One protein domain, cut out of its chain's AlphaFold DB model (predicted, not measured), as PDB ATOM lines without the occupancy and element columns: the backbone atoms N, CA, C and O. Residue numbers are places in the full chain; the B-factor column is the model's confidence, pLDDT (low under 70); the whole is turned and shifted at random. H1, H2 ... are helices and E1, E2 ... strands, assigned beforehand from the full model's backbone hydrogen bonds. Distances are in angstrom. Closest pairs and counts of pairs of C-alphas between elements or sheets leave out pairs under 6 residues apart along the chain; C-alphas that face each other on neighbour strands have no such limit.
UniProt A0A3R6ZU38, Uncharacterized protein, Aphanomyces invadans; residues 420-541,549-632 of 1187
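What this domain is: This is residues 420 to 541 and 549 to 632 of the 1187 residues of an uncharacterized protein of Aphanomyces invadans (UniProt A0A3R6ZU38). With little regular structure, this is an elongated body of long unnamed runs, with parallel sheet E3 E6 E10 E12 toward one end, smaller parallel sheet E5 E7 E11 near it, and antiparallel sheet E2 E1 E9 E8 at the other end. Of 206 printed residues, 54 are in named elements, mostly strand: E1 to E10, H1, E11, E12. It is compact, radius of gyration of the C-alphas 18.1 A, spanning 62 by 34 by 28 A.

Where its parts are: E3, residues 479 to 484, begins at C-alpha (-16.646, 16.716, -44.266) and measures 17.1 A; E6 is 512 to 517, E10 560 to 564, E12 598 to 600, ending at (-31.282, 21.435, -42.908). E5 is 492 to 494, E7 526 to 528, E11 579 to 581; E1 437 to 440, E2 443 to 447, E8 536 to 538, E9 549 to 552; E4 486 to 489, H1 569 to 573.

How they stand to each other: E3 and E6 are parallel, N 480 and O 512 2.8 A apart. E1 and E2 form a hairpin, N 438 and O 446 2.9 A apart. E4 runs on into E5 at 91 degrees. H1 is not on the sheets; its O i to N i+4 pair is within hydrogen-bond range.

The domain as a whole: Residues 542 to 548 are cut out, a 9.8 A gap between C-alphas 541 and 549. Links E2 to E3, E5 to E6 and E11 to E12 are long. Residues 567 to 574, among others, have pLDDT under 70.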
ATOM      1  N   THR A 420     -17.337  -3.665 -25.804       87.38
ATOM      2  CA  THR A 420     -17.385  -4.594 -24.670       87.38
ATOM      3  C   THR A 420     -17.404  -6.021 -25.213       87.38
ATOM      4  O   THR A 420     -18.058  -6.306 -26.214       87.38
ATOM      5  N   ASP A 421     -16.611  -6.916 -24.621       80.50
ATOM      6  CA  ASP A 421     -16.546  -8.342 -24.986       80.50
ATOM      7  C   ASP A 421     -16.372  -8.626 -26.495       80.50
ATOM      8  O   ASP A 421     -16.893  -9.596 -27.049       80.50
ATOM      9  N   GLY A 422     -15.636  -7.754 -27.193       79.81
ATOM     10  CA  GLY A 422     -15.401  -7.861 -28.636       79.81
ATOM     11  C   GLY A 422     -16.607  -7.508 -29.518       79.81
ATOM     12  O   GLY A 422     -16.529  -7.700 -30.728       79.81
ATOM     13  N   SER A 423     -17.693  -6.980 -28.945       87.44
ATOM     14  CA  SER A 423     -18.880  -6.491 -29.657       87.44
ATOM     15  C   SER A 423     -18.933  -4.965 -29.630       87.44
ATOM     16  O   SER A 423     -18.857  -4.343 -28.569       87.44
ATOM     17  N   GLY A 424     -19.037  -4.347 -30.807       91.81
ATOM     18  CA  GLY A 424     -18.933  -2.899 -30.969       91.81
ATOM     19  C   GLY A 424     -20.266  -2.229 -31.276       91.81
ATOM     20  O   GLY A 424     -20.945  -2.625 -32.225       91.81
ATOM     21  N   GLY A 425     -20.613  -1.180 -30.532       92.94
ATOM     22  CA  GLY A 425     -21.725  -0.288 -30.860       92.94
ATOM     23  C   GLY A 425     -21.422   0.559 -32.100       92.94
ATOM     24  O   GLY A 425     -20.270   0.736 -32.490       92.94
ATOM     25  N   GLY A 426     -22.441   1.090 -32.765       94.56
ATOM     26  CA  GLY A 426     -22.249   1.961 -33.927       94.56
ATOM     27  C   GLY A 426     -21.817   3.371 -33.538       94.56
ATOM     28  O   GLY A 426     -22.195   3.862 -32.480       94.56
ATOM     29  N   GLY A 427     -21.061   4.063 -34.390       95.50
ATOM     30  CA  GLY A 427     -20.758   5.483 -34.179       95.50
ATOM     31  C   GLY A 427     -21.996   6.358 -34.413       95.50
ATOM     32  O   GLY A 427     -22.805   6.047 -35.283       95.50
ATOM     33  N   GLY A 428     -22.144   7.466 -33.689       94.56
ATOM     34  CA  GLY A 428     -23.219   8.449 -33.855       94.56
ATOM     35  C   GLY A 428     -22.710   9.794 -34.367       94.56
ATOM     36  O   GLY A 428     -21.695  10.286 -33.900       94.56
ATOM     37  N   TYR A 429     -23.416  10.407 -35.318       92.12
ATOM     38  CA  TYR A 429     -23.269  11.812 -35.734       92.12
ATOM     39  C   TYR A 429     -24.439  12.167 -36.641       92.12
ATOM     40  O   TYR A 429     -24.618  11.500 -37.644       92.12
ATOM     41  N   GLY A 430     -25.233  13.199 -36.336       88.88
ATOM     42  CA  GLY A 430     -26.455  13.500 -37.100       88.88
ATOM     43  C   GLY A 430     -27.643  12.634 -36.685       88.88
ATOM     44  O   GLY A 430     -28.705  13.189 -36.404       88.88
ATOM     45  N   GLY A 431     -27.424  11.331 -36.540       91.25
ATOM     46  CA  GLY A 431     -28.277  10.345 -35.884       91.25
ATOM     47  C   GLY A 431     -27.461   9.492 -34.909       91.25
ATOM     48  O   GLY A 431     -26.233   9.437 -35.006       91.25
ATOM     49  N   ASP A 432     -28.139   8.872 -33.948       94.25
ATOM     50  CA  ASP A 432     -27.531   7.955 -32.977       94.25
ATOM     51  C   ASP A 432     -27.086   6.647 -33.653       94.25
ATOM     52  O   ASP A 432     -27.781   6.124 -34.536       94.25
ATOM     53  N   GLY A 433     -25.928   6.131 -33.241       93.12
ATOM     54  CA  GLY A 433     -25.490   4.778 -33.568       93.12
ATOM     55  C   GLY A 433     -26.384   3.741 -32.890       93.12
ATOM     56  O   GLY A 433     -26.975   4.014 -31.850       93.12
ATOM     57  N   ALA A 434     -26.523   2.559 -33.489       91.81
ATOM     58  CA  ALA A 434     -27.250   1.460 -32.859       91.81
ATOM     59  C   ALA A 434     -26.372   0.741 -31.829       91.81
ATOM     60  O   ALA A 434     -25.148   0.717 -31.965       91.81
ATOM     61  N   ASP A 435     -27.009   0.096 -30.861       91.31
ATOM     62  CA  ASP A 435     -26.344  -0.792 -29.910       91.31
ATOM     63  C   ASP A 435     -25.964  -2.122 -30.582       91.31
ATOM     64  O   ASP A 435     -26.553  -2.516 -31.599       91.31
ATOM     65  N   SER A 436     -24.986  -2.830 -30.017       88.50
ATOM     66  CA  SER A 436     -24.708  -4.214 -30.408       88.50
ATOM     67  C   SER A 436     -25.711  -5.164 -29.753       88.50
ATOM     68  O   SER A 436     -26.094  -4.996 -28.593       88.50
ATOM     69  N   VAL A 437     -26.174  -6.162 -30.505       85.62
ATOM     70  CA  VAL A 437     -27.273  -7.041 -30.086       85.62
ATOM     71  C   VAL A 437     -26.963  -8.507 -30.334       85.62
ATOM     72  O   VAL A 437     -26.438  -8.887 -31.382       85.62
ATOM     73  N   GLU A 438     -27.366  -9.347 -29.389       81.75
ATOM     74  CA  GLU A 438     -27.451 -10.794 -29.556       81.75
ATOM     75  C   GLU A 438     -28.874 -11.185 -29.978       81.75
ATOM     76  O   GLU A 438     -29.869 -10.752 -29.391       81.75
ATOM     77  N   ILE A 439     -28.973 -11.983 -31.040       76.19
ATOM     78  CA  ILE A 439     -30.214 -12.399 -31.686       76.19
ATOM     79  C   ILE A 439     -30.338 -13.917 -31.568       76.19
ATOM     80  O   ILE A 439     -29.601 -14.658 -32.224       76.19
ATOM     81  N   GLN A 440     -31.327 -14.382 -30.807       70.06
ATOM     82  CA  GLN A 440     -31.683 -15.796 -30.693       70.06
ATOM     83  C   GLN A 440     -33.094 -16.024 -31.249       70.06
ATOM     84  O   GLN A 440     -34.041 -15.337 -30.873       70.06
ATOM     85  N   SER A 441     -33.254 -16.958 -32.198       64.00
ATOM     86  CA  SER A 441     -34.561 -17.282 -32.816       64.00
ATOM     87  C   SER A 441     -35.350 -16.042 -33.283       64.00
ATOM     88  O   SER A 441     -36.568 -15.938 -33.119       64.00
ATOM     89  N   GLY A 442     -34.633 -15.054 -33.828       57.94
ATOM     90  CA  GLY A 442     -35.194 -13.797 -34.316       57.94
ATOM     91  C   GLY A 442     -35.584 -12.778 -33.239       57.94
ATOM     92  O   GLY A 442     -36.069 -11.715 -33.614       57.94
ATOM     93  N   HIS A 443     -35.381 -13.033 -31.948       59.53
ATOM     94  CA  HIS A 443     -35.627 -12.070 -30.868       59.53
ATOM     95  C   HIS A 443     -34.302 -11.485 -30.362       59.53
ATOM     96  O   HIS A 443     -33.293 -12.185 -30.339       59.53
ATOM     97  N   VAL A 444     -34.299 -10.186 -30.036       60.34
ATOM     98  CA  VAL A 444     -33.147  -9.510 -29.414       60.34
ATOM     99  C   VAL A 444     -33.155  -9.875 -27.937       60.34
ATOM    100  O   VAL A 444     -34.144  -9.589 -27.264       60.34
ATOM    101  N   ASP A 445     -32.092 -10.520 -27.471       61.91
ATOM    102  CA  ASP A 445     -32.046 -11.134 -26.139       61.91
ATOM    103  C   ASP A 445     -31.163 -10.328 -25.172       61.91
ATOM    104  O   ASP A 445     -31.547 -10.076 -24.030       61.91
ATOM    105  N   VAL A 446     -30.009  -9.840 -25.647       74.88
ATOM    106  CA  VAL A 446     -29.027  -9.097 -24.837       74.88
ATOM    107  C   VAL A 446     -28.376  -7.979 -25.660       74.88
ATOM    108  O   VAL A 446     -28.034  -8.179 -26.827       74.88
ATOM    109  N   VAL A 447     -28.207  -6.803 -25.047       78.62
ATOM    110  CA  VAL A 447     -27.371  -5.702 -25.559       78.62
ATOM    111  C   VAL A 447     -25.983  -5.829 -24.935       78.62
ATOM    112  O   VAL A 447     -25.885  -5.914 -23.711       78.62
ATOM    113  N   HIS A 448     -24.931  -5.858 -25.758       77.75
ATOM    114  CA  HIS A 448     -23.552  -6.035 -25.278       77.75
ATOM    115  C   HIS A 448     -22.841  -4.691 -25.068       77.75
ATOM    116  O   HIS A 448     -22.258  -4.469 -24.008       77.75
ATOM    117  N   SER A 449     -22.940  -3.777 -26.034       84.88
ATOM    118  CA  SER A 449     -22.343  -2.431 -26.019       84.88
ATOM    119  C   SER A 449     -23.288  -1.385 -26.597       84.88
ATOM    120  O   SER A 449     -23.991  -1.644 -27.578       84.88
ATOM    121  N   ASP A 450     -23.238  -0.184 -26.023       90.88
ATOM    122  CA  ASP A 450     -24.064   0.947 -26.434       90.88
ATOM    123  C   ASP A 450     -23.525   1.616 -27.714       90.88
ATOM    124  O   ASP A 450     -22.314   1.753 -27.939       90.88
ATOM    125  N   GLY A 451     -24.447   2.071 -28.559       90.81
ATOM    126  CA  GLY A 451     -24.163   2.935 -29.696       90.81
ATOM    127  C   GLY A 451     -23.797   4.361 -29.269       90.81
ATOM    128  O   GLY A 451     -24.217   4.876 -28.233       90.81
ATOM    129  N   GLY A 452     -23.011   5.040 -30.100       90.62
ATOM    130  CA  GLY A 452     -22.616   6.425 -29.882       90.62
ATOM    131  C   GLY A 452     -23.772   7.410 -30.084       90.62
ATOM    132  O   GLY A 452     -24.561   7.293 -31.024       90.62
ATOM    133  N   LEU A 453     -23.846   8.434 -29.231       93.19
ATOM    134  CA  LEU A 453     -24.867   9.485 -29.314       93.19
ATOM    135  C   LEU A 453     -24.607  10.462 -30.472       93.19
ATOM    136  O   LEU A 453     -23.468  10.811 -30.785       93.19
ATOM    137  N   SER A 454     -25.678  10.985 -31.067       92.00
ATOM    138  CA  SER A 454     -25.614  12.054 -32.063       92.00
ATOM    139  C   SER A 454     -25.129  13.377 -31.458       92.00
ATOM    140  O   SER A 454     -25.615  13.833 -30.422       92.00
ATOM    141  N   TYR A 455     -24.224  14.062 -32.161       88.31
ATOM    142  CA  TYR A 455     -23.737  15.403 -31.817       88.31
ATOM    143  C   TYR A 455     -23.865  16.391 -32.989       88.31
ATOM    144  O   TYR A 455     -24.223  16.028 -34.116       88.31
ATOM    145  N   GLY A 456     -23.614  17.676 -32.707       75.19
ATOM    146  CA  GLY A 456     -23.737  18.799 -33.647       75.19
ATOM    147  C   GLY A 456     -25.053  19.583 -33.516       75.19
ATOM    148  O   GLY A 456     -26.085  19.058 -33.092       75.19
ATOM    149  N   SER A 457     -25.035  20.867 -33.883       68.00
ATOM    150  CA  SER A 457     -26.191  21.773 -33.780       68.00
ATOM    151  C   SER A 457     -26.817  22.084 -35.146       68.00
ATOM    152  O   SER A 457     -26.281  21.739 -36.196       68.00
ATOM    153  N   ARG A 458     -27.983  22.744 -35.142       62.78
ATOM    154  CA  ARG A 458     -28.682  23.166 -36.370       62.78
ATOM    155  C   ARG A 458     -28.027  24.387 -37.042       62.78
ATOM    156  O   ARG A 458     -28.422  24.716 -38.153       62.78
ATOM    157  N   SER A 459     -27.102  25.090 -36.370       54.50
ATOM    158  CA  SER A 459     -26.874  26.517 -36.637       54.50
ATOM    159  C   SER A 459     -25.565  26.968 -37.290       54.50
ATOM    160  O   SER A 459     -25.592  28.123 -37.688       54.50
ATOM    161  N   SER A 460     -24.480  26.192 -37.491       52.69
ATOM    162  CA  SER A 460     -23.386  26.668 -38.398       52.69
ATOM    163  C   SER A 460     -22.132  25.801 -38.603       52.69
ATOM    164  O   SER A 460     -21.409  26.092 -39.555       52.69
ATOM    165  N   THR A 461     -21.839  24.765 -37.813       71.25
ATOM    166  CA  THR A 461     -20.562  24.017 -37.906       71.25
ATOM    167  C   THR A 461     -20.743  22.588 -38.427       71.25
ATOM    168  O   THR A 461     -21.590  21.843 -37.929       71.25
ATOM    169  N   GLY A 462     -19.954  22.205 -39.435       83.62
ATOM    170  CA  GLY A 462     -19.833  20.809 -39.869       83.62
ATOM    171  C   GLY A 462     -18.819  20.074 -38.999       83.62
ATOM    172  O   GLY A 462     -17.841  20.692 -38.593       83.62
ATOM    173  N   TYR A 463     -19.047  18.796 -38.700       89.25
ATOM    174  CA  TYR A 463     -18.127  17.955 -37.924       89.25
ATOM    175  C   TYR A 463     -17.800  16.683 -38.706       89.25
ATOM    176  O   TYR A 463     -18.593  16.250 -39.545       89.25
ATOM    177  N   LEU A 464     -16.654  16.079 -38.398       92.06
ATOM    178  CA  LEU A 464     -16.337  14.721 -38.837       92.06
ATOM    179  C   LEU A 464     -17.280  13.725 -38.149       92.06
ATOM    180  O   LEU A 464     -17.648  13.916 -36.988       92.06
ATOM    181  N   GLY A 465     -17.647  12.658 -38.852       94.19
ATOM    182  CA  GLY A 465     -18.356  11.508 -38.302       94.19
ATOM    183  C   GLY A 465     -17.452  10.676 -37.393       94.19
ATOM    184  O   GLY A 465     -16.250  10.552 -37.634       94.19
ATOM    185  N   SER A 466     -18.036  10.103 -36.345       94.81
ATOM    186  CA  SER A 466     -17.378   9.207 -35.387       94.81
ATOM    187  C   SER A 466     -17.274   7.768 -35.891       94.81
ATOM    188  O   SER A 466     -18.137   7.306 -36.649       94.81
ATOM    189  N   GLY A 467     -16.233   7.062 -35.443       95.12
ATOM    190  CA  GLY A 467     -16.009   5.656 -35.764       95.12
ATOM    191  C   GLY A 467     -16.879   4.699 -34.943       95.12
ATOM    192  O   GLY A 467     -17.349   5.028 -33.852       95.12
ATOM    193  N   GLY A 468     -17.088   3.501 -35.480       94.69
ATOM    194  CA  GLY A 468     -17.761   2.400 -34.797       94.69
ATOM    195  C   GLY A 468     -16.911   1.782 -33.684       94.69
ATOM    196  O   GLY A 468     -15.698   1.991 -33.614       94.69
ATOM    197  N   GLY A 469     -17.561   1.025 -32.811       93.19
ATOM    198  CA  GLY A 469     -16.953   0.325 -31.690       93.19
ATOM    199  C   GLY A 469     -16.146  -0.903 -32.109       93.19
ATOM    200  O   GLY A 469     -16.450  -1.564 -33.106       93.19
ATOM    201  N   CYS A 470     -15.154  -1.222 -31.280       91.62
ATOM    202  CA  CYS A 470     -14.196  -2.324 -31.395       91.62
ATOM    203  C   CYS A 470     -13.149  -2.220 -32.514       91.62
ATOM    204  O   CYS A 470     -13.223  -1.398 -33.426       91.62
ATOM    205  N   PHE A 471     -12.113  -3.059 -32.403       88.81
ATOM    206  CA  PHE A 471     -11.075  -3.199 -33.422       88.81
ATOM    207  C   PHE A 471     -11.707  -3.640 -34.745       88.81
ATOM    208  O   PHE A 471     -12.491  -4.581 -34.756       88.81
ATOM    209  N   GLY A 472     -11.392  -2.956 -35.848       87.75
ATOM    210  CA  GLY A 472     -12.044  -3.173 -37.145       87.75
ATOM    211  C   GLY A 472     -13.472  -2.617 -37.247       87.75
ATOM    212  O   GLY A 472     -14.202  -2.998 -38.164       87.75
ATOM    213  N   GLY A 473     -13.877  -1.729 -36.331       91.44
ATOM    214  CA  GLY A 473     -15.056  -0.879 -36.488       91.44
ATOM    215  C   GLY A 473     -14.923   0.070 -37.680       91.44
ATOM    216  O   GLY A 473     -13.821   0.454 -38.078       91.44
ATOM    217  N   GLY A 474     -16.054   0.439 -38.272       94.69
ATOM    218  CA  GLY A 474     -16.079   1.316 -39.434       94.69
ATOM    219  C   GLY A 474     -15.608   2.729 -39.092       94.69
ATOM    220  O   GLY A 474     -15.985   3.282 -38.059       94.69
ATOM    221  N   THR A 475     -14.802   3.341 -39.956       95.44
ATOM    222  CA  THR A 475     -14.424   4.756 -39.824       95.44
ATOM    223  C   THR A 475     -15.621   5.669 -40.107       95.44
ATOM    224  O   THR A 475     -16.492   5.348 -40.920       95.44
ATOM    225  N   GLY A 476     -15.703   6.815 -39.433       95.12
ATOM    226  CA  GLY A 476     -16.753   7.799 -39.697       95.12
ATOM    227  C   GLY A 476     -16.601   8.482 -41.062       95.12
ATOM    228  O   GLY A 476     -15.549   8.407 -41.698       95.12
ATOM    229  N   GLY A 477     -17.643   9.166 -41.533       95.31
ATOM    230  CA  GLY A 477     -17.574  10.008 -42.731       95.31
ATOM    231  C   GLY A 477     -16.847  11.333 -42.477       95.31
ATOM    232  O   GLY A 477     -16.928  11.893 -41.388       95.31
ATOM    233  N   GLY A 478     -16.141  11.857 -43.474       93.62
ATOM    234  CA  GLY A 478     -15.475  13.159 -43.410       93.62
ATOM    235  C   GLY A 478     -16.424  14.334 -43.674       93.62
ATOM    236  O   GLY A 478     -17.647  14.210 -43.570       93.62
ATOM    237  N   LEU A 479     -15.871  15.497 -44.019       91.88
ATOM    238  CA  LEU A 479     -16.646  16.716 -44.266       91.88
ATOM    239  C   LEU A 479     -16.431  17.262 -45.682       91.88
ATOM    240  O   LEU A 479     -15.309  17.345 -46.173       91.88
ATOM    241  N   VAL A 480     -17.519  17.677 -46.330       94.31
ATOM    242  CA  VAL A 480     -17.499  18.326 -47.646       94.31
ATOM    243  C   VAL A 480     -18.235  19.656 -47.560       94.31
ATOM    244  O   VAL A 480     -19.403  19.718 -47.177       94.31
ATOM    245  N   MET A 481     -17.550  20.730 -47.925       91.56
ATOM    246  CA  MET A 481     -18.071  22.086 -47.984       91.56
ATOM    247  C   MET A 481     -17.960  22.607 -49.411       91.56
ATOM    248  O   MET A 481     -16.888  22.588 -50.006       91.56
ATOM    249  N   LEU A 482     -19.070  23.090 -49.956       92.56
ATOM    250  CA  LEU A 482     -19.135  23.632 -51.306       92.56
ATOM    251  C   LEU A 482     -19.882  24.956 -51.265       92.56
ATOM    252  O   LEU A 482     -20.969  25.038 -50.685       92.56
ATOM    253  N   GLY A 483     -19.352  25.981 -51.919       90.94
ATOM    254  CA  GLY A 483     -20.197  27.109 -52.261       90.94
ATOM    255  C   GLY A 483     -19.800  27.853 -53.517       90.94
ATOM    256  O   GLY A 483     -18.641  27.916 -53.924       90.94
ATOM    257  N   ALA A 484     -20.845  28.343 -54.167       91.94
ATOM    258  CA  ALA A 484     -20.783  29.000 -55.453       91.94
ATOM    259  C   ALA A 484     -22.011  29.876 -55.660       91.94
ATOM    260  O   ALA A 484     -23.022  29.736 -54.964       91.94
ATOM    261  N   TYR A 485     -21.955  30.744 -56.666       89.12
ATOM    262  CA  TYR A 485     -23.155  31.440 -57.101       89.12
ATOM    263  C   TYR A 485     -24.165  30.454 -57.714       89.12
ATOM    264  O   TYR A 485     -25.326  30.489 -57.327       89.12
ATOM    265  N   ARG A 486     -23.733  29.494 -58.546       90.88
ATOM    266  CA  ARG A 486     -24.586  28.420 -59.100       90.88
ATOM    267  C   ARG A 486     -23.926  27.041 -59.004       90.88
ATOM    268  O   ARG A 486     -22.719  26.928 -59.196       90.88
ATOM    269  N   VAL A 487     -24.702  25.982 -58.760       92.81
ATOM    270  CA  VAL A 487     -24.181  24.598 -58.734       92.81
ATOM    271  C   VAL A 487     -24.912  23.716 -59.739       92.81
ATOM    272  O   VAL A 487     -26.138  23.655 -59.742       92.81
ATOM    273  N   GLU A 488     -24.161  23.002 -60.570       93.50
ATOM    274  CA  GLU A 488     -24.678  21.971 -61.472       93.50
ATOM    275  C   GLU A 488     -24.188  20.603 -60.996       93.50
ATOM    276  O   GLU A 488     -23.017  20.265 -61.130       93.50
ATOM    277  N   LEU A 489     -25.074  19.818 -60.392       93.94
ATOM    278  CA  LEU A 489     -24.749  18.544 -59.766       93.94
ATOM    279  C   LEU A 489     -25.393  17.396 -60.550       93.94
ATOM    280  O   LEU A 489     -26.574  17.105 -60.373       93.94
ATOM    281  N   ASN A 490     -24.596  16.716 -61.375       93.94
ATOM    282  CA  ASN A 490     -24.960  15.511 -62.133       93.94
ATOM    283  C   ASN A 490     -24.219  14.248 -61.643       93.94
ATOM    284  O   ASN A 490     -24.650  13.131 -61.934       93.94
ATOM    285  N   GLY A 491     -23.121  14.418 -60.900       94.50
ATOM    286  CA  GLY A 491     -22.364  13.355 -60.230       94.50
ATOM    287  C   GLY A 491     -22.752  13.142 -58.762       94.50
ATOM    288  O   GLY A 491     -23.872  13.453 -58.353       94.50
ATOM    289  N   SER A 492     -21.827  12.605 -57.961       96.31
ATOM    290  CA  SER A 492     -22.072  12.245 -56.556       96.31
ATOM    291  C   SER A 492     -21.187  13.017 -55.577       96.31
ATOM    292  O   SER A 492     -19.980  13.114 -55.780       96.31
ATOM    293  N   ILE A 493     -21.764  13.491 -54.470       97.69
ATOM    294  CA  ILE A 493     -21.025  14.017 -53.313       97.69
ATOM    295  C   ILE A 493     -21.300  13.115 -52.110       97.69
ATOM    296  O   ILE A 493     -22.449  12.945 -51.694       97.69
ATOM    297  N   LEU A 494     -20.251  12.515 -51.556       97.69
ATOM    298  CA  LEU A 494     -20.337  11.441 -50.573       97.69
ATOM    299  C   LEU A 494     -19.547  11.795 -49.312       97.69
ATOM    300  O   LEU A 494     -18.420  12.261 -49.384       97.69
ATOM    301  N   ALA A 495     -20.119  11.513 -48.152       96.56
ATOM    302  CA  ALA A 495     -19.502  11.613 -46.835       96.56
ATOM    303  C   ALA A 495     -20.032  10.464 -45.960       96.56
ATOM    304  O   ALA A 495     -20.530  10.683 -44.860       96.56
ATOM    305  N   ASN A 496     -20.043   9.235 -46.484       97.69
ATOM    306  CA  ASN A 496     -20.608   8.088 -45.767       97.69
ATOM    307  C   ASN A 496     -19.639   7.552 -44.702       97.69
ATOM    308  O   ASN A 496     -18.426   7.688 -44.848       97.69
ATOM    309  N   GLY A 497     -20.168   6.907 -43.664       96.75
ATOM    310  CA  GLY A 497     -19.378   6.069 -42.764       96.75
ATOM    311  C   GLY A 497     -19.039   4.724 -43.409       96.75
ATOM    312  O   GLY A 497     -19.775   4.238 -44.269       96.75
ATOM    313  N   GLN A 498     -17.920   4.123 -43.010       96.19
ATOM    314  CA  GLN A 498     -17.549   2.772 -43.427       96.19
ATOM    315  C   GLN A 498     -18.263   1.709 -42.599       96.19
ATOM    316  O   GLN A 498     -18.667   1.931 -41.455       96.19
ATOM    317  N   ASN A 499     -18.391   0.528 -43.193       95.25
ATOM    318  CA  ASN A 499     -18.914  -0.641 -42.505       95.25
ATOM    319  C   ASN A 499     -17.881  -1.170 -41.499       95.25
ATOM    320  O   ASN A 499     -16.677  -1.071 -41.738       95.25
ATOM    321  N   GLY A 500     -18.350  -1.767 -40.405       91.25
ATOM    322  CA  GLY A 500     -17.501  -2.598 -39.555       91.25
ATOM    323  C   GLY A 500     -17.020  -3.818 -40.342       91.25
ATOM    324  O   GLY A 500     -17.821  -4.487 -40.992       91.25
ATOM    325  N   VAL A 501     -15.717  -4.089 -40.307       90.00
ATOM    326  CA  VAL A 501     -15.087  -5.196 -41.048       90.00
ATOM    327  C   VAL A 501     -14.746  -6.379 -40.151       90.00
ATOM    328  O   VAL A 501     -14.763  -7.521 -40.603       90.00
ATOM    329  N   ALA A 502     -14.461  -6.132 -38.872       86.50
ATOM    330  CA  ALA A 502     -14.179  -7.200 -37.924       86.50
ATOM    331  C   ALA A 502     -15.462  -7.838 -37.379       86.50
ATOM    332  O   ALA A 502     -16.552  -7.270 -37.428       86.50
ATOM    333  N   VAL A 503     -15.317  -9.049 -36.855       85.56
ATOM    334  CA  VAL A 503     -16.378  -9.840 -36.224       85.56
ATOM    335  C   VAL A 503     -17.074  -8.997 -35.144       85.56
ATOM    336  O   VAL A 503     -16.401  -8.511 -34.244       85.56
ATOM    337  N   ARG A 504     -18.403  -8.815 -35.239       88.88
ATOM    338  CA  ARG A 504     -19.230  -8.017 -34.295       88.88
ATOM    339  C   ARG A 504     -18.863  -6.529 -34.195       88.88
ATOM    340  O   ARG A 504     -19.304  -5.852 -33.267       88.88
ATOM    341  N   ALA A 505     -18.077  -5.999 -35.129       91.81
ATOM    342  CA  ALA A 505     -17.662  -4.606 -35.090       91.81
ATOM    343  C   ALA A 505     -18.783  -3.649 -35.519       91.81
ATOM    344  O   ALA A 505     -19.596  -3.961 -36.400       91.81
ATOM    345  N   GLY A 506     -18.796  -2.465 -34.904       93.31
ATOM    346  CA  GLY A 506     -19.783  -1.430 -35.184       93.31
ATOM    347  C   GLY A 506     -19.501  -0.674 -36.482       93.31
ATOM    348  O   GLY A 506     -18.353  -0.536 -36.907       93.31
ATOM    349  N   GLY A 507     -20.549  -0.152 -37.114       95.12
ATOM    350  CA  GLY A 507     -20.436   0.720 -38.283       95.12
ATOM    351  C   GLY A 507     -20.068   2.160 -37.910       95.12
ATOM    352  O   GLY A 507     -20.472   2.663 -36.860       95.12
ATOM    353  N   GLY A 508     -19.318   2.846 -38.774       96.38
ATOM    354  CA  GLY A 508     -18.996   4.264 -38.606       96.38
ATOM    355  C   GLY A 508     -20.179   5.163 -38.958       96.38
ATOM    356  O   GLY A 508     -20.970   4.844 -39.844       96.38
ATOM    357  N   SER A 509     -20.326   6.300 -38.282       96.31
ATOM    358  CA  SER A 509     -21.389   7.264 -38.611       96.31
ATOM    359  C   SER A 509     -21.140   7.982 -39.941       96.31
ATOM    360  O   SER A 509     -20.002   8.095 -40.398       96.31
ATOM    361  N   GLY A 510     -22.204   8.499 -40.562       96.19
ATOM    362  CA  GLY A 510     -22.079   9.424 -41.691       96.19
ATOM    363  C   GLY A 510     -21.346  10.711 -41.296       96.19
ATOM    364  O   GLY A 510     -21.159  10.986 -40.119       96.19
ATOM    365  N   GLY A 511     -20.919  11.495 -42.280       94.00
ATOM    366  CA  GLY A 511     -20.191  12.754 -42.121       94.00
ATOM    367  C   GLY A 511     -21.061  13.984 -42.382       94.00
ATOM    368  O   GLY A 511     -22.278  13.952 -42.187       94.00
ATOM    369  N   TYR A 512     -20.454  15.086 -42.825       93.75
ATOM    370  CA  TYR A 512     -21.149  16.357 -43.060       93.75
ATOM    371  C   TYR A 512     -21.016  16.830 -44.511       93.75
ATOM    372  O   TYR A 512     -19.909  16.907 -45.033       93.75
ATOM    373  N   ILE A 513     -22.124  17.230 -45.142       94.31
ATOM    374  CA  ILE A 513     -22.111  17.911 -46.448       94.31
ATOM    375  C   ILE A 513     -22.818  19.260 -46.318       94.31
ATOM    376  O   ILE A 513     -24.012  19.316 -46.020       94.31
ATOM    377  N   GLY A 514     -22.094  20.352 -46.553       91.75
ATOM    378  CA  GLY A 514     -22.617  21.714 -46.519       91.75
ATOM    379  C   GLY A 514     -22.532  22.399 -47.876       91.75
ATOM    380  O   GLY A 514     -21.445  22.578 -48.411       91.75
ATOM    381  N   LEU A 515     -23.676  22.838 -48.390       90.31
ATOM    382  CA  LEU A 515     -23.815  23.576 -49.640       90.31
ATOM    383  C   LEU A 515     -24.242  25.024 -49.345       90.31
ATOM    384  O   LEU A 515     -25.235  25.252 -48.648       90.31
ATOM    385  N   THR A 516     -23.510  25.998 -49.878       89.19
ATOM    386  CA  THR A 516     -23.828  27.431 -49.794       89.19
ATOM    387  C   THR A 516     -23.990  27.982 -51.211       89.19
ATOM    388  O   THR A 516     -23.005  28.169 -51.920       89.19
ATOM    389  N   ILE A 517     -25.232  28.204 -51.641       86.88
ATOM    390  CA  ILE A 517     -25.594  28.486 -53.032       86.88
ATOM    391  C   ILE A 517     -26.518  29.699 -53.090       86.88
ATOM    392  O   ILE A 517     -27.557  29.708 -52.435       86.88
ATOM    393  N   LEU A 518     -26.149  30.707 -53.883       82.56
ATOM    394  CA  LEU A 518     -26.908  31.961 -53.990       82.56
ATOM    395  C   LEU A 518     -27.991  31.919 -55.079       82.56
ATOM    396  O   LEU A 518     -29.075  32.459 -54.889       82.56
ATOM    397  N   ASN A 519     -27.710  31.265 -56.206       83.75
ATOM    398  CA  ASN A 519     -28.542  31.229 -57.411       83.75
ATOM    399  C   ASN A 519     -28.767  29.788 -57.905       83.75
ATOM    400  O   ASN A 519     -28.476  29.430 -59.048       83.75
ATOM    401  N   GLY A 520     -29.271  28.958 -56.993       82.06
ATOM    402  CA  GLY A 520     -29.844  27.648 -57.288       82.06
ATOM    403  C   GLY A 520     -28.885  26.503 -57.618       82.06
ATOM    404  O   GLY A 520     -27.739  26.676 -58.040       82.06
ATOM    405  N   ILE A 521     -29.403  25.293 -57.406       87.94
ATOM    406  CA  ILE A 521     -28.790  24.023 -57.792       87.94
ATOM    407  C   ILE A 521     -29.596  23.398 -58.934       87.94
ATOM    408  O   ILE A 521     -30.825  23.465 -58.941       87.94
ATOM    409  N   VAL A 522     -28.911  22.800 -59.909       89.81
ATOM    410  CA  VAL A 522     -29.524  22.105 -61.054       89.81
ATOM    411  C   VAL A 522     -28.867  20.745 -61.283       89.81
ATOM    412  O   VAL A 522     -27.737  20.537 -60.845       89.81
ATOM    413  N   GLY A 523     -29.560  19.821 -61.950       89.44
ATOM    414  CA  GLY A 523     -29.021  18.501 -62.311       89.44
ATOM    415  C   GLY A 523     -29.701  17.312 -61.625       89.44
ATOM    416  O   GLY A 523     -30.724  17.462 -60.952       89.44
ATOM    417  N   THR A 524     -29.154  16.113 -61.834       91.00
ATOM    418  CA  THR A 524     -29.742  14.818 -61.414       91.00
ATOM    419  C   THR A 524     -28.879  14.045 -60.409       91.00
ATOM    420  O   THR A 524     -29.080  12.847 -60.215       91.00
ATOM    421  N   GLY A 525     -27.861  14.682 -59.831       91.06
ATOM    422  CA  GLY A 525     -26.828  14.011 -59.044       91.06
ATOM    423  C   GLY A 525     -27.280  13.499 -57.671       91.06
ATOM    424  O   GLY A 525     -28.455  13.548 -57.305       91.06
ATOM    425  N   TYR A 526     -26.327  12.987 -56.895       94.56
ATOM    426  CA  TYR A 526     -26.590  12.286 -55.637       94.56
ATOM    427  C   TYR A 526     -25.769  12.839 -54.467       94.56
ATOM    428  O   TYR A 526     -24.564  13.046 -54.587       94.56
ATOM    429  N   LEU A 527     -26.405  13.053 -53.313       95.00
ATOM    430  CA  LEU A 527     -25.740  13.464 -52.069       95.00
ATOM    431  C   LEU A 527     -25.893  12.376 -51.003       95.00
ATOM    432  O   LEU A 527     -27.013  11.978 -50.701       95.00
ATOM    433  N   SER A 528     -24.824  11.915 -50.358       96.38
ATOM    434  CA  SER A 528     -24.971  10.902 -49.304       96.38
ATOM    435  C   SER A 528     -24.053  11.130 -48.123       96.38
ATOM    436  O   SER A 528     -22.842  11.179 -48.280       96.38
ATOM    437  N   ALA A 529     -24.638  11.189 -46.932       95.94
ATOM    438  CA  ALA A 529     -23.938  11.148 -45.655       95.94
ATOM    439  C   ALA A 529     -24.562  10.042 -44.790       95.94
ATOM    440  O   ALA A 529     -25.086  10.294 -43.713       95.94
ATOM    441  N   SER A 530     -24.607   8.817 -45.308       96.75
ATOM    442  CA  SER A 530     -25.213   7.660 -44.637       96.75
ATOM    443  C   SER A 530     -24.215   6.992 -43.688       96.75
ATOM    444  O   SER A 530     -23.009   7.047 -43.922       96.75
ATOM    445  N   GLY A 531     -24.708   6.368 -42.622       96.56
ATOM    446  CA  GLY A 531     -23.886   5.568 -41.718       96.56
ATOM    447  C   GLY A 531     -23.564   4.189 -42.295       96.56
ATOM    448  O   GLY A 531     -24.297   3.666 -43.138       96.56
ATOM    449  N   GLY A 532     -22.455   3.613 -41.847       95.00
ATOM    450  CA  GLY A 532     -21.985   2.298 -42.255       95.00
ATOM    451  C   GLY A 532     -22.678   1.160 -41.514       95.00
ATOM    452  O   GLY A 532     -23.154   1.302 -40.387       95.00
ATOM    453  N   ASN A 533     -22.732   0.006 -42.164       93.81
ATOM    454  CA  ASN A 533     -23.319  -1.216 -41.629       93.81
ATOM    455  C   ASN A 533     -22.423  -1.867 -40.571       93.81
ATOM    456  O   ASN A 533     -21.214  -1.638 -40.531       93.81
ATOM    457  N   ALA A 534     -23.026  -2.695 -39.728       90.81
ATOM    458  CA  ALA A 534     -22.310  -3.477 -38.730       90.81
ATOM    459  C   ALA A 534     -22.065  -4.910 -39.196       90.81
ATOM    460  O   ALA A 534     -22.820  -5.440 -40.010       90.81
ATOM    461  N   SER A 535     -21.049  -5.542 -38.615       90.31
ATOM    462  CA  SER A 535     -20.723  -6.947 -38.851       90.31
ATOM    463  C   SER A 535     -21.407  -7.858 -37.828       90.31
ATOM    464  O   SER A 535     -21.574  -7.493 -36.662       90.31
ATOM    465  N   CYS A 536     -21.787  -9.065 -38.252       86.75
ATOM    466  CA  CYS A 536     -22.422 -10.083 -37.415       86.75
ATOM    467  C   CYS A 536     -21.614 -11.381 -37.400       86.75
ATOM    468  O   CYS A 536     -20.961 -11.737 -38.377       86.75
ATOM    469  N   SER A 537     -21.706 -12.127 -36.303       86.44
ATOM    470  CA  SER A 537     -21.043 -13.415 -36.128       86.44
ATOM    471  C   SER A 537     -21.932 -14.413 -35.406       86.44
ATOM    472  O   SER A 537     -22.720 -14.033 -34.543       86.44
ATOM    473  N   GLN A 538     -21.804 -15.688 -35.753       80.50
ATOM    474  CA  GLN A 538     -22.544 -16.767 -35.112       80.50
ATOM    475  C   GLN A 538     -21.749 -17.323 -33.924       80.50
ATOM    476  O   GLN A 538     -20.571 -17.655 -34.059       80.50
ATOM    477  N   ASP A 539     -22.392 -17.452 -32.765       67.94
ATOM    478  CA  ASP A 539     -21.770 -18.037 -31.575       67.94
ATOM    479  C   ASP A 539     -21.796 -19.574 -31.645       67.94
ATOM    480  O   ASP A 539     -22.846 -20.201 -31.506       67.94
ATOM    481  N   ALA A 540     -20.635 -20.206 -31.863       54.75
ATOM    482  CA  ALA A 540     -20.528 -21.662 -32.042       54.75
ATOM    483  C   ALA A 540     -20.618 -22.472 -30.726       54.75
ATOM    484  O   ALA A 540     -20.993 -23.644 -30.748       54.75
ATOM    485  N   TYR A 541     -20.311 -21.860 -29.573       51.28
ATOM    486  CA  TYR A 541     -20.073 -22.567 -28.300       51.28
ATOM    487  C   TYR A 541     -21.333 -22.805 -27.434       51.28
ATOM    488  O   TYR A 541     -21.268 -23.491 -26.419       51.28
ATOM    489  N   THR A 549     -27.815 -18.739 -32.543       75.19
ATOM    490  CA  THR A 549     -27.602 -17.416 -31.940       75.19
ATOM    491  C   THR A 549     -26.577 -16.606 -32.737       75.19
ATOM    492  O   THR A 549     -25.510 -17.115 -33.086       75.19
ATOM    493  N   TRP A 550     -26.911 -15.352 -33.042       80.12
ATOM    494  CA  TRP A 550     -26.061 -14.409 -33.774       80.12
ATOM    495  C   TRP A 550     -25.781 -13.183 -32.920       80.12
ATOM    496  O   TRP A 550     -26.720 -12.541 -32.471       80.12
ATOM    497  N   THR A 551     -24.521 -12.799 -32.786       85.12
ATOM    498  CA  THR A 551     -24.136 -11.533 -32.162       85.12
ATOM    499  C   THR A 551     -23.742 -10.545 -33.253       85.12
ATOM    500  O   THR A 551     -22.898 -10.839 -34.103       85.12
ATOM    501  N   CYS A 552     -24.379  -9.380 -33.266       87.31
ATOM    502  CA  CYS A 552     -24.186  -8.328 -34.255       87.31
ATOM    503  C   CYS A 552     -23.675  -7.054 -33.589       87.31
ATOM    504  O   CYS A 552     -24.183  -6.654 -32.544       87.31
ATOM    505  N   GLY A 553     -22.721  -6.384 -34.235       89.88
ATOM    506  CA  GLY A 553     -22.376  -5.012 -33.886       89.88
ATOM    507  C   GLY A 553     -23.525  -4.041 -34.177       89.88
ATOM    508  O   GLY A 553     -24.510  -4.381 -34.843       89.88
ATOM    509  N   GLY A 554     -23.374  -2.806 -33.712       91.25
ATOM    510  CA  GLY A 554     -24.317  -1.722 -33.956       91.25
ATOM    511  C   GLY A 554     -24.036  -0.956 -35.252       91.25
ATOM    512  O   GLY A 554     -22.892  -0.609 -35.549       91.25
ATOM    513  N   GLY A 555     -25.063  -0.688 -36.064       93.19
ATOM    514  CA  GLY A 555     -24.931   0.149 -37.266       93.19
ATOM    515  C   GLY A 555     -24.583   1.604 -36.922       93.19
ATOM    516  O   GLY A 555     -25.010   2.116 -35.890       93.19
ATOM    517  N   GLY A 556     -23.840   2.295 -37.786       95.19
ATOM    518  CA  GLY A 556     -23.495   3.705 -37.585       95.19
ATOM    519  C   GLY A 556     -24.656   4.652 -37.899       95.19
ATOM    520  O   GLY A 556     -25.387   4.447 -38.867       95.19
ATOM    521  N   GLY A 557     -24.835   5.708 -37.111       95.38
ATOM    522  CA  GLY A 557     -25.854   6.737 -37.315       95.38
ATOM    523  C   GLY A 557     -25.667   7.508 -38.626       95.38
ATOM    524  O   GLY A 557     -24.550   7.688 -39.115       95.38
ATOM    525  N   GLY A 558     -26.766   7.962 -39.230       94.56
ATOM    526  CA  GLY A 558     -26.711   8.775 -40.447       94.56
ATOM    527  C   GLY A 558     -26.211  10.195 -40.175       94.56
ATOM    528  O   GLY A 558     -26.612  10.792 -39.189       94.56
ATOM    529  N   GLY A 559     -25.394  10.749 -41.067       93.62
ATOM    530  CA  GLY A 559     -24.726  12.050 -40.956       93.62
ATOM    531  C   GLY A 559     -25.623  13.274 -41.164       93.62
ATOM    532  O   GLY A 559     -26.828  13.264 -40.896       93.62
ATOM    533  N   ARG A 560     -25.028  14.383 -41.623       91.19
ATOM    534  CA  ARG A 560     -25.715  15.675 -41.754       91.19
ATOM    535  C   ARG A 560     -25.587  16.318 -43.130       91.19
ATOM    536  O   ARG A 560     -24.492  16.400 -43.675       91.19
ATOM    537  N   LEU A 561     -26.692  16.865 -43.645       91.38
ATOM    538  CA  LEU A 561     -26.703  17.684 -44.868       91.38
ATOM    539  C   LEU A 561     -27.198  19.107 -44.580       91.38
ATOM    540  O   LEU A 561     -28.193  19.291 -43.878       91.38
ATOM    541  N   ARG A 562     -26.552  20.122 -45.155       88.75
ATOM    542  CA  ARG A 562     -26.954  21.530 -45.034       88.75
ATOM    543  C   ARG A 562     -27.006  22.210 -46.395       88.75
ATOM    544  O   ARG A 562     -26.061  22.086 -47.163       88.75
ATOM    545  N   LEU A 563     -28.045  23.001 -46.643       86.75
ATOM    546  CA  LEU A 563     -28.176  23.856 -47.822       86.75
ATOM    547  C   LEU A 563     -28.589  25.283 -47.410       86.75
ATOM    548  O   LEU A 563     -29.604  25.457 -46.736       86.75
ATOM    549  N   LEU A 564     -27.792  26.290 -47.787       83.75
ATOM    550  CA  LEU A 564     -27.972  27.719 -47.468       83.75
ATOM    551  C   LEU A 564     -27.814  28.601 -48.717       83.75
ATOM    552  O   LEU A 564     -27.206  28.164 -49.685       83.75
ATOM    553  N   GLY A 565     -28.276  29.857 -48.653       76.44
ATOM    554  CA  GLY A 565     -27.905  30.932 -49.592       76.44
ATOM    555  C   GLY A 565     -29.020  31.462 -50.504       76.44
ATOM    556  O   GLY A 565     -28.887  32.568 -51.011       76.44
ATOM    557  N   CYS A 566     -30.141  30.751 -50.644       70.94
ATOM    558  CA  CYS A 566     -31.256  31.204 -51.480       70.94
ATOM    559  C   CYS A 566     -32.336  31.977 -50.725       70.94
ATOM    560  O   CYS A 566     -32.821  31.535 -49.680       70.94
ATOM    561  N   GLU A 567     -32.781  33.080 -51.329       63.72
ATOM    562  CA  GLU A 567     -33.893  33.903 -50.840       63.72
ATOM    563  C   GLU A 567     -35.262  33.420 -51.359       63.72
ATOM    564  O   GLU A 567     -36.254  33.491 -50.629       63.72
ATOM    565  N   ASN A 568     -35.321  32.855 -52.575       69.19
ATOM    566  CA  ASN A 568     -36.539  32.318 -53.190       69.19
ATOM    567  C   ASN A 568     -36.396  30.822 -53.523       69.19
ATOM    568  O   ASN A 568     -35.496  30.413 -54.253       69.19
ATOM    569  N   PHE A 569     -37.293  29.984 -52.994       65.06
ATOM    570  CA  PHE A 569     -37.199  28.526 -53.155       65.06
ATOM    571  C   PHE A 569     -37.523  28.059 -54.584       65.06
ATOM    572  O   PHE A 569     -36.938  27.081 -55.040       65.06
ATOM    573  N   ASN A 570     -38.417  28.761 -55.296       66.31
ATOM    574  CA  ASN A 570     -38.789  28.414 -56.673       66.31
ATOM    575  C   ASN A 570     -37.609  28.566 -57.638       66.31
ATOM    576  O   ASN A 570     -37.456  27.766 -58.552       66.31
ATOM    577  N   ASP A 571     -36.745  29.548 -57.415       64.12
ATOM    578  CA  ASP A 571     -35.625  29.809 -58.324       64.12
ATOM    579  C   ASP A 571     -34.450  28.860 -58.049       64.12
ATOM    580  O   ASP A 571     -33.610  28.622 -58.915       64.12
ATOM    581  N   CYS A 572     -34.408  28.267 -56.850       69.06
ATOM    582  CA  CYS A 572     -33.228  27.565 -56.373       69.06
ATOM    583  C   CYS A 572     -33.237  26.042 -56.464       69.06
ATOM    584  O   CYS A 572     -32.155  25.456 -56.439       69.06
ATOM    585  N   THR A 573     -34.398  25.389 -56.541       68.69
ATOM    586  CA  THR A 573     -34.454  23.913 -56.584       68.69
ATOM    587  C   THR A 573     -35.350  23.338 -57.678       68.69
ATOM    588  O   THR A 573     -35.349  22.126 -57.871       68.69
ATOM    589  N   THR A 574     -36.071  24.165 -58.442       67.50
ATOM    590  CA  THR A 574     -37.009  23.695 -59.486       67.50
ATOM    591  C   THR A 574     -36.353  22.864 -60.585       67.50
ATOM    592  O   THR A 574     -36.997  21.980 -61.139       67.50
ATOM    593  N   ASN A 575     -35.069  23.102 -60.857       77.00
ATOM    594  CA  ASN A 575     -34.307  22.424 -61.907       77.00
ATOM    595  C   ASN A 575     -33.337  21.352 -61.370       77.00
ATOM    596  O   ASN A 575     -32.479  20.867 -62.113       77.00
ATOM    597  N   PHE A 576     -33.455  20.971 -60.094       82.69
ATOM    598  CA  PHE A 576     -32.717  19.850 -59.515       82.69
ATOM    599  C   PHE A 576     -33.655  18.669 -59.257       82.69
ATOM    600  O   PHE A 576     -34.622  18.774 -58.506       82.69
ATOM    601  N   SER A 577     -33.345  17.526 -59.861       82.44
ATOM    602  CA  SER A 577     -34.095  16.265 -59.735       82.44
ATOM    603  C   SER A 577     -33.267  15.144 -59.100       82.44
ATOM    604  O   SER A 577     -33.669  13.982 -59.105       82.44
ATOM    605  N   GLY A 578     -32.104  15.487 -58.540       83.25
ATOM    606  CA  GLY A 578     -31.231  14.548 -57.852       83.25
ATOM    607  C   GLY A 578     -31.775  14.047 -56.510       83.25
ATOM    608  O   GLY A 578     -32.756  14.556 -55.961       83.25
ATOM    609  N   THR A 579     -31.112  13.032 -55.955       88.94
ATOM    610  CA  THR A 579     -31.520  12.369 -54.704       88.94
ATOM    611  C   THR A 579     -30.494  12.570 -53.592       88.94
ATOM    612  O   THR A 579     -29.355  12.968 -53.833       88.94
ATOM    613  N   TYR A 580     -30.893  12.320 -52.344       90.94
ATOM    614  CA  TYR A 580     -29.965  12.342 -51.218       90.94
ATOM    615  C   TYR A 580     -30.293  11.286 -50.158       90.94
ATOM    616  O   TYR A 580     -31.451  10.889 -50.022       90.94
ATOM    617  N   SER A 581     -29.288  10.869 -49.384       92.12
ATOM    618  CA  SER A 581     -29.423   9.899 -48.290       92.12
ATOM    619  C   SER A 581     -28.648  10.315 -47.038       92.12
ATOM    620  O   SER A 581     -27.481  10.698 -47.097       92.12
ATOM    621  N   VAL A 582     -29.297  10.183 -45.885       92.69
ATOM    622  CA  VAL A 582     -28.694  10.300 -44.544       92.69
ATOM    623  C   VAL A 582     -29.104   9.112 -43.677       92.69
ATOM    624  O   VAL A 582     -29.366   9.250 -42.488       92.69
ATOM    625  N   MET A 583     -29.279   7.938 -44.277       93.94
ATOM    626  CA  MET A 583     -29.780   6.778 -43.544       93.94
ATOM    627  C   MET A 583     -28.742   6.267 -42.543       93.94
ATOM    628  O   MET A 583     -27.550   6.255 -42.835       93.94
ATOM    629  N   GLY A 584     -29.210   5.811 -41.382       92.75
ATOM    630  CA  GLY A 584     -28.393   5.012 -40.476       92.75
ATOM    631  C   GLY A 584     -28.097   3.639 -41.076       92.75
ATOM    632  O   GLY A 584     -28.927   3.073 -41.809       92.75
ATOM    633  N   GLY A 585     -26.911   3.129 -40.764       91.31
ATOM    634  CA  GLY A 585     -26.447   1.804 -41.133       91.31
ATOM    635  C   GLY A 585     -27.242   0.705 -40.439       91.31
ATOM    636  O   GLY A 585     -27.907   0.919 -39.422       91.31
ATOM    637  N   LYS A 586     -27.199  -0.488 -41.022       89.25
ATOM    638  CA  LYS A 586     -27.906  -1.676 -40.535       89.25
ATOM    639  C   LYS A 586     -26.919  -2.789 -40.202       89.25
ATOM    640  O   LYS A 586     -25.858  -2.869 -40.810       89.25
ATOM    641  N   ALA A 587     -27.285  -3.672 -39.286       77.50
ATOM    642  CA  ALA A 587     -26.689  -5.002 -39.240       77.50
ATOM    643  C   ALA A 587     -27.194  -5.840 -40.433       77.50
ATOM    644  O   ALA A 587     -28.331  -5.662 -40.886       77.50
ATOM    645  N   ASP A 588     -26.380  -6.777 -40.926       64.62
ATOM    646  CA  ASP A 588     -26.766  -7.700 -42.012       64.62
ATOM    647  C   ASP A 588     -28.040  -8.506 -41.694       64.62
ATOM    648  O   ASP A 588     -28.767  -8.936 -42.592       64.62
ATOM    649  N   LYS A 589     -28.356  -8.669 -40.403       63.38
ATOM    650  CA  LYS A 589     -29.642  -9.161 -39.902       63.38
ATOM    651  C   LYS A 589     -30.482  -7.955 -39.444       63.38
ATOM    652  O   LYS A 589     -30.160  -7.303 -38.458       63.38
ATOM    653  N   GLU A 590     -31.566  -7.670 -40.169       56.53
ATOM    654  CA  GLU A 590     -32.362  -6.419 -40.242       56.53
ATOM    655  C   GLU A 590     -32.853  -5.715 -38.948       56.53
ATOM    656  O   GLU A 590     -33.519  -4.684 -39.054       56.53
ATOM    657  N   LYS A 591     -32.570  -6.202 -37.733       54.72
ATOM    658  CA  LYS A 591     -33.217  -5.701 -36.501       54.72
ATOM    659  C   LYS A 591     -32.475  -4.583 -35.754       54.72
ATOM    660  O   LYS A 591     -33.130  -3.858 -35.012       54.72
ATOM    661  N   ALA A 592     -31.175  -4.378 -35.984       61.75
ATOM    662  CA  ALA A 592     -30.383  -3.307 -35.359       61.75
ATOM    663  C   ALA A 592     -30.010  -2.224 -36.385       61.75
ATOM    664  O   ALA A 592     -28.924  -2.236 -36.971       61.75
ATOM    665  N   ARG A 593     -30.951  -1.314 -36.670       78.75
ATOM    666  CA  ARG A 593     -30.719  -0.170 -37.562       78.75
ATOM    667  C   ARG A 593     -30.460   1.089 -36.746       78.75
ATOM    668  O   ARG A 593     -31.240   1.415 -35.859       78.75
ATOM    669  N   ALA A 594     -29.403   1.804 -37.100       87.06
ATOM    670  CA  ALA A 594     -29.069   3.086 -36.502       87.06
ATOM    671  C   ALA A 594     -30.061   4.179 -36.903       87.06
ATOM    672  O   ALA A 594     -30.760   4.082 -37.922       87.06
ATOM    673  N   SER A 595     -30.088   5.258 -36.129       92.25
ATOM    674  CA  SER A 595     -30.982   6.380 -36.387       92.25
ATOM    675  C   SER A 595     -30.627   7.099 -37.690       92.25
ATOM    676  O   SER A 595     -29.464   7.232 -38.082       92.25
ATOM    677  N   ILE A 596     -31.665   7.588 -38.374       91.38
ATOM    678  CA  ILE A 596     -31.512   8.466 -39.536       91.38
ATOM    679  C   ILE A 596     -30.840   9.779 -39.117       91.38
ATOM    680  O   ILE A 596     -31.101  10.316 -38.040       91.38
ATOM    681  N   GLY A 597     -29.988  10.291 -39.992       88.44
ATOM    682  CA  GLY A 597     -29.326  11.569 -39.830       88.44
ATOM    683  C   GLY A 597     -30.239  12.772 -39.987       88.44
ATOM    684  O   GLY A 597     -31.435  12.670 -40.269       88.44
ATOM    685  N   THR A 598     -29.658  13.956 -39.822       87.25
ATOM    686  CA  THR A 598     -30.398  15.222 -39.873       87.25
ATOM    687  C   THR A 598     -30.028  16.011 -41.114       87.25
ATOM    688  O   THR A 598     -28.897  15.988 -41.581       87.25
ATOM    689  N   TYR A 599     -30.969  16.766 -41.661       86.00
ATOM    690  CA  TYR A 599     -30.660  17.680 -42.748       86.00
ATOM    691  C   TYR A 599     -31.417  18.995 -42.590       86.00
ATOM    692  O   TYR A 599     -32.516  19.057 -42.029       86.00
ATOM    693  N   PHE A 600     -30.787  20.075 -43.040       81.81
ATOM    694  CA  PHE A 600     -31.282  21.435 -42.908       81.81
ATOM    695  C   PHE A 600     -31.162  22.154 -44.246       81.81
ATOM    696  O   PHE A 600     -30.064  22.439 -44.708       81.81
ATOM    697  N   GLY A 601     -32.302  22.424 -44.868       75.38
ATOM    698  CA  GLY A 601     -32.384  23.116 -46.150       75.38
ATOM    699  C   GLY A 601     -33.260  24.355 -46.071       75.38
ATOM    700  O   GLY A 601     -33.579  24.848 -44.984       75.38
ATOM    701  N   PHE A 602     -33.690  24.832 -47.235       73.12
ATOM    702  CA  PHE A 602     -34.580  25.982 -47.346       73.12
ATOM    703  C   PHE A 602     -35.895  25.768 -46.572       73.12
ATOM    704  O   PHE A 602     -36.348  24.632 -46.392       73.12
ATOM    705  N   PRO A 603     -36.547  26.843 -46.098       72.12
ATOM    706  CA  PRO A 603     -37.853  26.750 -45.458       72.12
ATOM    707  C   PRO A 603     -38.943  26.441 -46.498       72.12
ATOM    708  O   PRO A 603     -39.702  27.323 -46.897       72.12
ATOM    709  N   CYS A 604     -39.028  25.177 -46.925       73.19
ATOM    710  CA  CYS A 604     -39.951  24.721 -47.963       73.19
ATOM    711  C   CYS A 604     -41.401  25.035 -47.594       73.19
ATOM    712  O   CYS A 604     -41.768  24.852 -46.428       73.19
ATOM    713  N   PRO A 605     -42.244  25.456 -48.549       73.19
ATOM    714  CA  PRO A 605     -43.669  25.631 -48.300       73.19
ATOM    715  C   PRO A 605     -44.365  24.294 -47.966       73.19
ATOM    716  O   PRO A 605     -43.821  23.218 -48.227       73.19
ATOM    717  N   PRO A 606     -45.583  24.334 -47.392       73.62
ATOM    718  CA  PRO A 606     -46.410  23.139 -47.215       73.62
ATOM    719  C   PRO A 606     -46.607  22.379 -48.537       73.62
ATOM    720  O   PRO A 606     -46.741  23.001 -49.587       73.62
ATOM    721  N   GLY A 607     -46.641  21.045 -48.483       69.62
ATOM    722  CA  GLY A 607     -46.699  20.172 -49.667       69.62
ATOM    723  C   GLY A 607     -45.337  19.846 -50.290       69.62
ATOM    724  O   GLY A 607     -45.262  18.975 -51.153       69.62
ATOM    725  N   TYR A 608     -44.271  20.487 -49.808       76.88
ATOM    726  CA  TYR A 608     -42.901  20.234 -50.228       76.88
ATOM    727  C   TYR A 608     -42.065  19.839 -49.017       76.88
ATOM    728  O   TYR A 608     -42.170  20.467 -47.963       76.88
ATOM    729  N   GLY A 609     -41.243  18.805 -49.141       76.56
ATOM    730  CA  GLY A 609     -40.427  18.258 -48.060       76.56
ATOM    731  C   GLY A 609     -38.993  18.001 -48.476       76.56
ATOM    732  O   GLY A 609     -38.635  18.107 -49.647       76.56
ATOM    733  N   GLY A 610     -38.162  17.684 -47.493       77.12
ATOM    734  CA  GLY A 610     -36.781  17.320 -47.743       77.12
ATOM    735  C   GLY A 610     -35.810  18.495 -47.881       77.12
ATOM    736  O   GLY A 610     -36.176  19.663 -47.739       77.12
ATOM    737  N   LEU A 611     -34.545  18.169 -48.160       78.94
ATOM    738  CA  LEU A 611     -33.442  19.125 -48.313       78.94
ATOM    739  C   LEU A 611     -33.662  20.090 -49.491       78.94
ATOM    740  O   LEU A 611     -33.306  21.261 -49.391       78.94
ATOM    741  N   MET A 612     -34.278  19.597 -50.570       77.00
ATOM    742  CA  MET A 612     -34.452  20.310 -51.846       77.00
ATOM    743  C   MET A 612     -35.878  20.822 -52.078       77.00
ATOM    744  O   MET A 612     -36.210  21.228 -53.187       77.00
ATOM    745  N   CYS A 613     -36.737  20.793 -51.054       76.19
ATOM    746  CA  CYS A 613     -38.150  21.142 -51.195       76.19
ATOM    747  C   CYS A 613     -38.807  20.392 -52.359       76.19
ATOM    748  O   CYS A 613     -39.408  21.012 -53.227       76.19
ATOM    749  N   ARG A 614     -38.671  19.062 -52.391       77.00
ATOM    750  CA  ARG A 614     -39.347  18.224 -53.387       77.00
ATOM    751  C   ARG A 614     -40.835  18.152 -53.079       77.00
ATOM    752  O   ARG A 614     -41.221  18.167 -51.909       77.00
ATOM    753  N   VAL A 615     -41.659  18.063 -54.118       76.75
ATOM    754  CA  VAL A 615     -43.096  17.806 -53.963       76.75
ATOM    755  C   VAL A 615     -43.265  16.490 -53.203       76.75
ATOM    756  O   VAL A 615     -42.558  15.525 -53.481       76.75
ATOM    757  N   CYS A 616     -44.171  16.449 -52.230       74.75
ATOM    758  CA  CYS A 616     -44.483  15.200 -51.546       74.75
ATOM    759  C   CYS A 616     -45.083  14.181 -52.524       74.75
ATOM    760  O   CYS A 616     -46.073  14.473 -53.199       74.75
ATOM    761  N   ASP A 617     -44.508  12.978 -52.560       68.06
ATOM    762  CA  ASP A 617     -44.999  11.874 -53.382       68.06
ATOM    763  C   ASP A 617     -46.443  11.509 -53.029       68.06
ATOM    764  O   ASP A 617     -46.906  11.709 -51.897       68.06
ATOM    765  N   LYS A 618     -47.155  10.924 -53.998       62.28
ATOM    766  CA  LYS A 618     -48.520  10.425 -53.799       62.28
ATOM    767  C   LYS A 618     -48.560   9.486 -52.591       62.28
ATOM    768  O   LYS A 618     -47.811   8.521 -52.518       62.28
ATOM    769  N   GLY A 619     -49.456   9.775 -51.648       60.16
ATOM    770  CA  GLY A 619     -49.532   9.035 -50.388       60.16
ATOM    771  C   GLY A 619     -48.589   9.546 -49.295       60.16
ATOM    772  O   GLY A 619     -48.452   8.866 -48.287       60.16
ATOM    773  N   SER A 620     -47.983  10.728 -49.439       70.69
ATOM    774  CA  SER A 620     -47.233  11.420 -48.382       70.69
ATOM    775  C   SER A 620     -47.652  12.896 -48.243       70.69
ATOM    776  O   SER A 620     -48.250  13.465 -49.155       70.69
ATOM    777  N   PHE A 621     -47.399  13.534 -47.091       66.69
ATOM    778  CA  PHE A 621     -47.793  14.926 -46.830       66.69
ATOM    779  C   PHE A 621     -46.834  15.676 -45.889       66.69
ATOM    780  O   PHE A 621     -46.176  15.081 -45.037       66.69
ATOM    781  N   LYS A 622     -46.807  17.015 -45.993       68.19
ATOM    782  CA  LYS A 622     -46.112  17.924 -45.064       68.19
ATOM    783  C   LYS A 622     -46.855  19.255 -44.924       68.19
ATOM    784  O   LYS A 622     -47.215  19.867 -45.925       68.19
ATOM    785  N   GLN A 623     -47.094  19.700 -43.686       50.78
ATOM    786  CA  GLN A 623     -48.001  20.827 -43.391       50.78
ATOM    787  C   GLN A 623     -47.302  22.130 -42.975       50.78
ATOM    788  O   GLN A 623     -47.898  23.199 -43.098       50.78
ATOM    789  N   GLU A 624     -46.065  22.064 -42.485       58.12
ATOM    790  CA  GLU A 624     -45.342  23.217 -41.934       58.12
ATOM    791  C   GLU A 624     -44.260  23.727 -42.890       58.12
ATOM    792  O   GLU A 624     -43.698  22.957 -43.676       58.12
ATOM    793  N   ARG A 625     -43.936  25.027 -42.791       67.56
ATOM    794  CA  ARG A 625     -42.742  25.568 -43.447       67.56
ATOM    795  C   ARG A 625     -41.492  25.017 -42.770       67.56
ATOM    796  O   ARG A 625     -41.389  25.053 -41.549       67.56
ATOM    797  N   GLY A 626     -40.531  24.554 -43.555       70.00
ATOM    798  CA  GLY A 626     -39.274  24.014 -43.034       70.00
ATOM    799  C   GLY A 626     -38.675  22.972 -43.962       70.00
ATOM    800  O   GLY A 626     -39.218  22.724 -45.029       70.00
ATOM    801  N   SER A 627     -37.593  22.327 -43.543       70.25
ATOM    802  CA  SER A 627     -36.896  21.311 -44.336       70.25
ATOM    803  C   SER A 627     -37.185  19.879 -43.875       70.25
ATOM    804  O   SER A 627     -36.364  19.015 -44.101       70.25
ATOM    805  N   SER A 628     -38.273  19.595 -43.150       73.19
ATOM    806  CA  SER A 628     -38.599  18.210 -42.759       73.19
ATOM    807  C   SER A 628     -39.088  17.368 -43.946       73.19
ATOM    808  O   SER A 628     -39.562  17.916 -44.946       73.19
ATOM    809  N   GLU A 629     -38.973  16.041 -43.830       76.06
ATOM    810  CA  GLU A 629     -39.421  15.082 -44.850       76.06
ATOM    811  C   GLU A 629     -40.945  15.072 -44.993       76.06
ATOM    812  O   GLU A 629     -41.682  15.417 -44.062       76.06
ATOM    813  N   CYS A 630     -41.413  14.609 -46.153       74.25
ATOM    814  CA  CYS A 630     -42.816  14.249 -46.335       74.25
ATOM    815  C   CYS A 630     -43.139  12.968 -45.553       74.25
ATOM    816  O   CYS A 630     -42.401  11.986 -45.593       74.25
ATOM    817  N   LEU A 631     -44.256  12.970 -44.831       72.25
ATOM    818  CA  LEU A 631     -44.686  11.846 -44.002       72.25
ATOM    819  C   LEU A 631     -45.679  10.975 -44.767       72.25
ATOM    820  O   LEU A 631     -46.643  11.499 -45.320       72.25
ATOM    821  N   VAL A 632     -45.490   9.654 -44.756       67.62
ATOM    822  CA  VAL A 632     -46.414   8.707 -45.400       67.62
ATOM    823  C   VAL A 632     -47.800   8.778 -44.745       67.62
ATOM    824  O   VAL A 632     -47.954   8.757 -43.519       67.62
TER     825      VAL A 632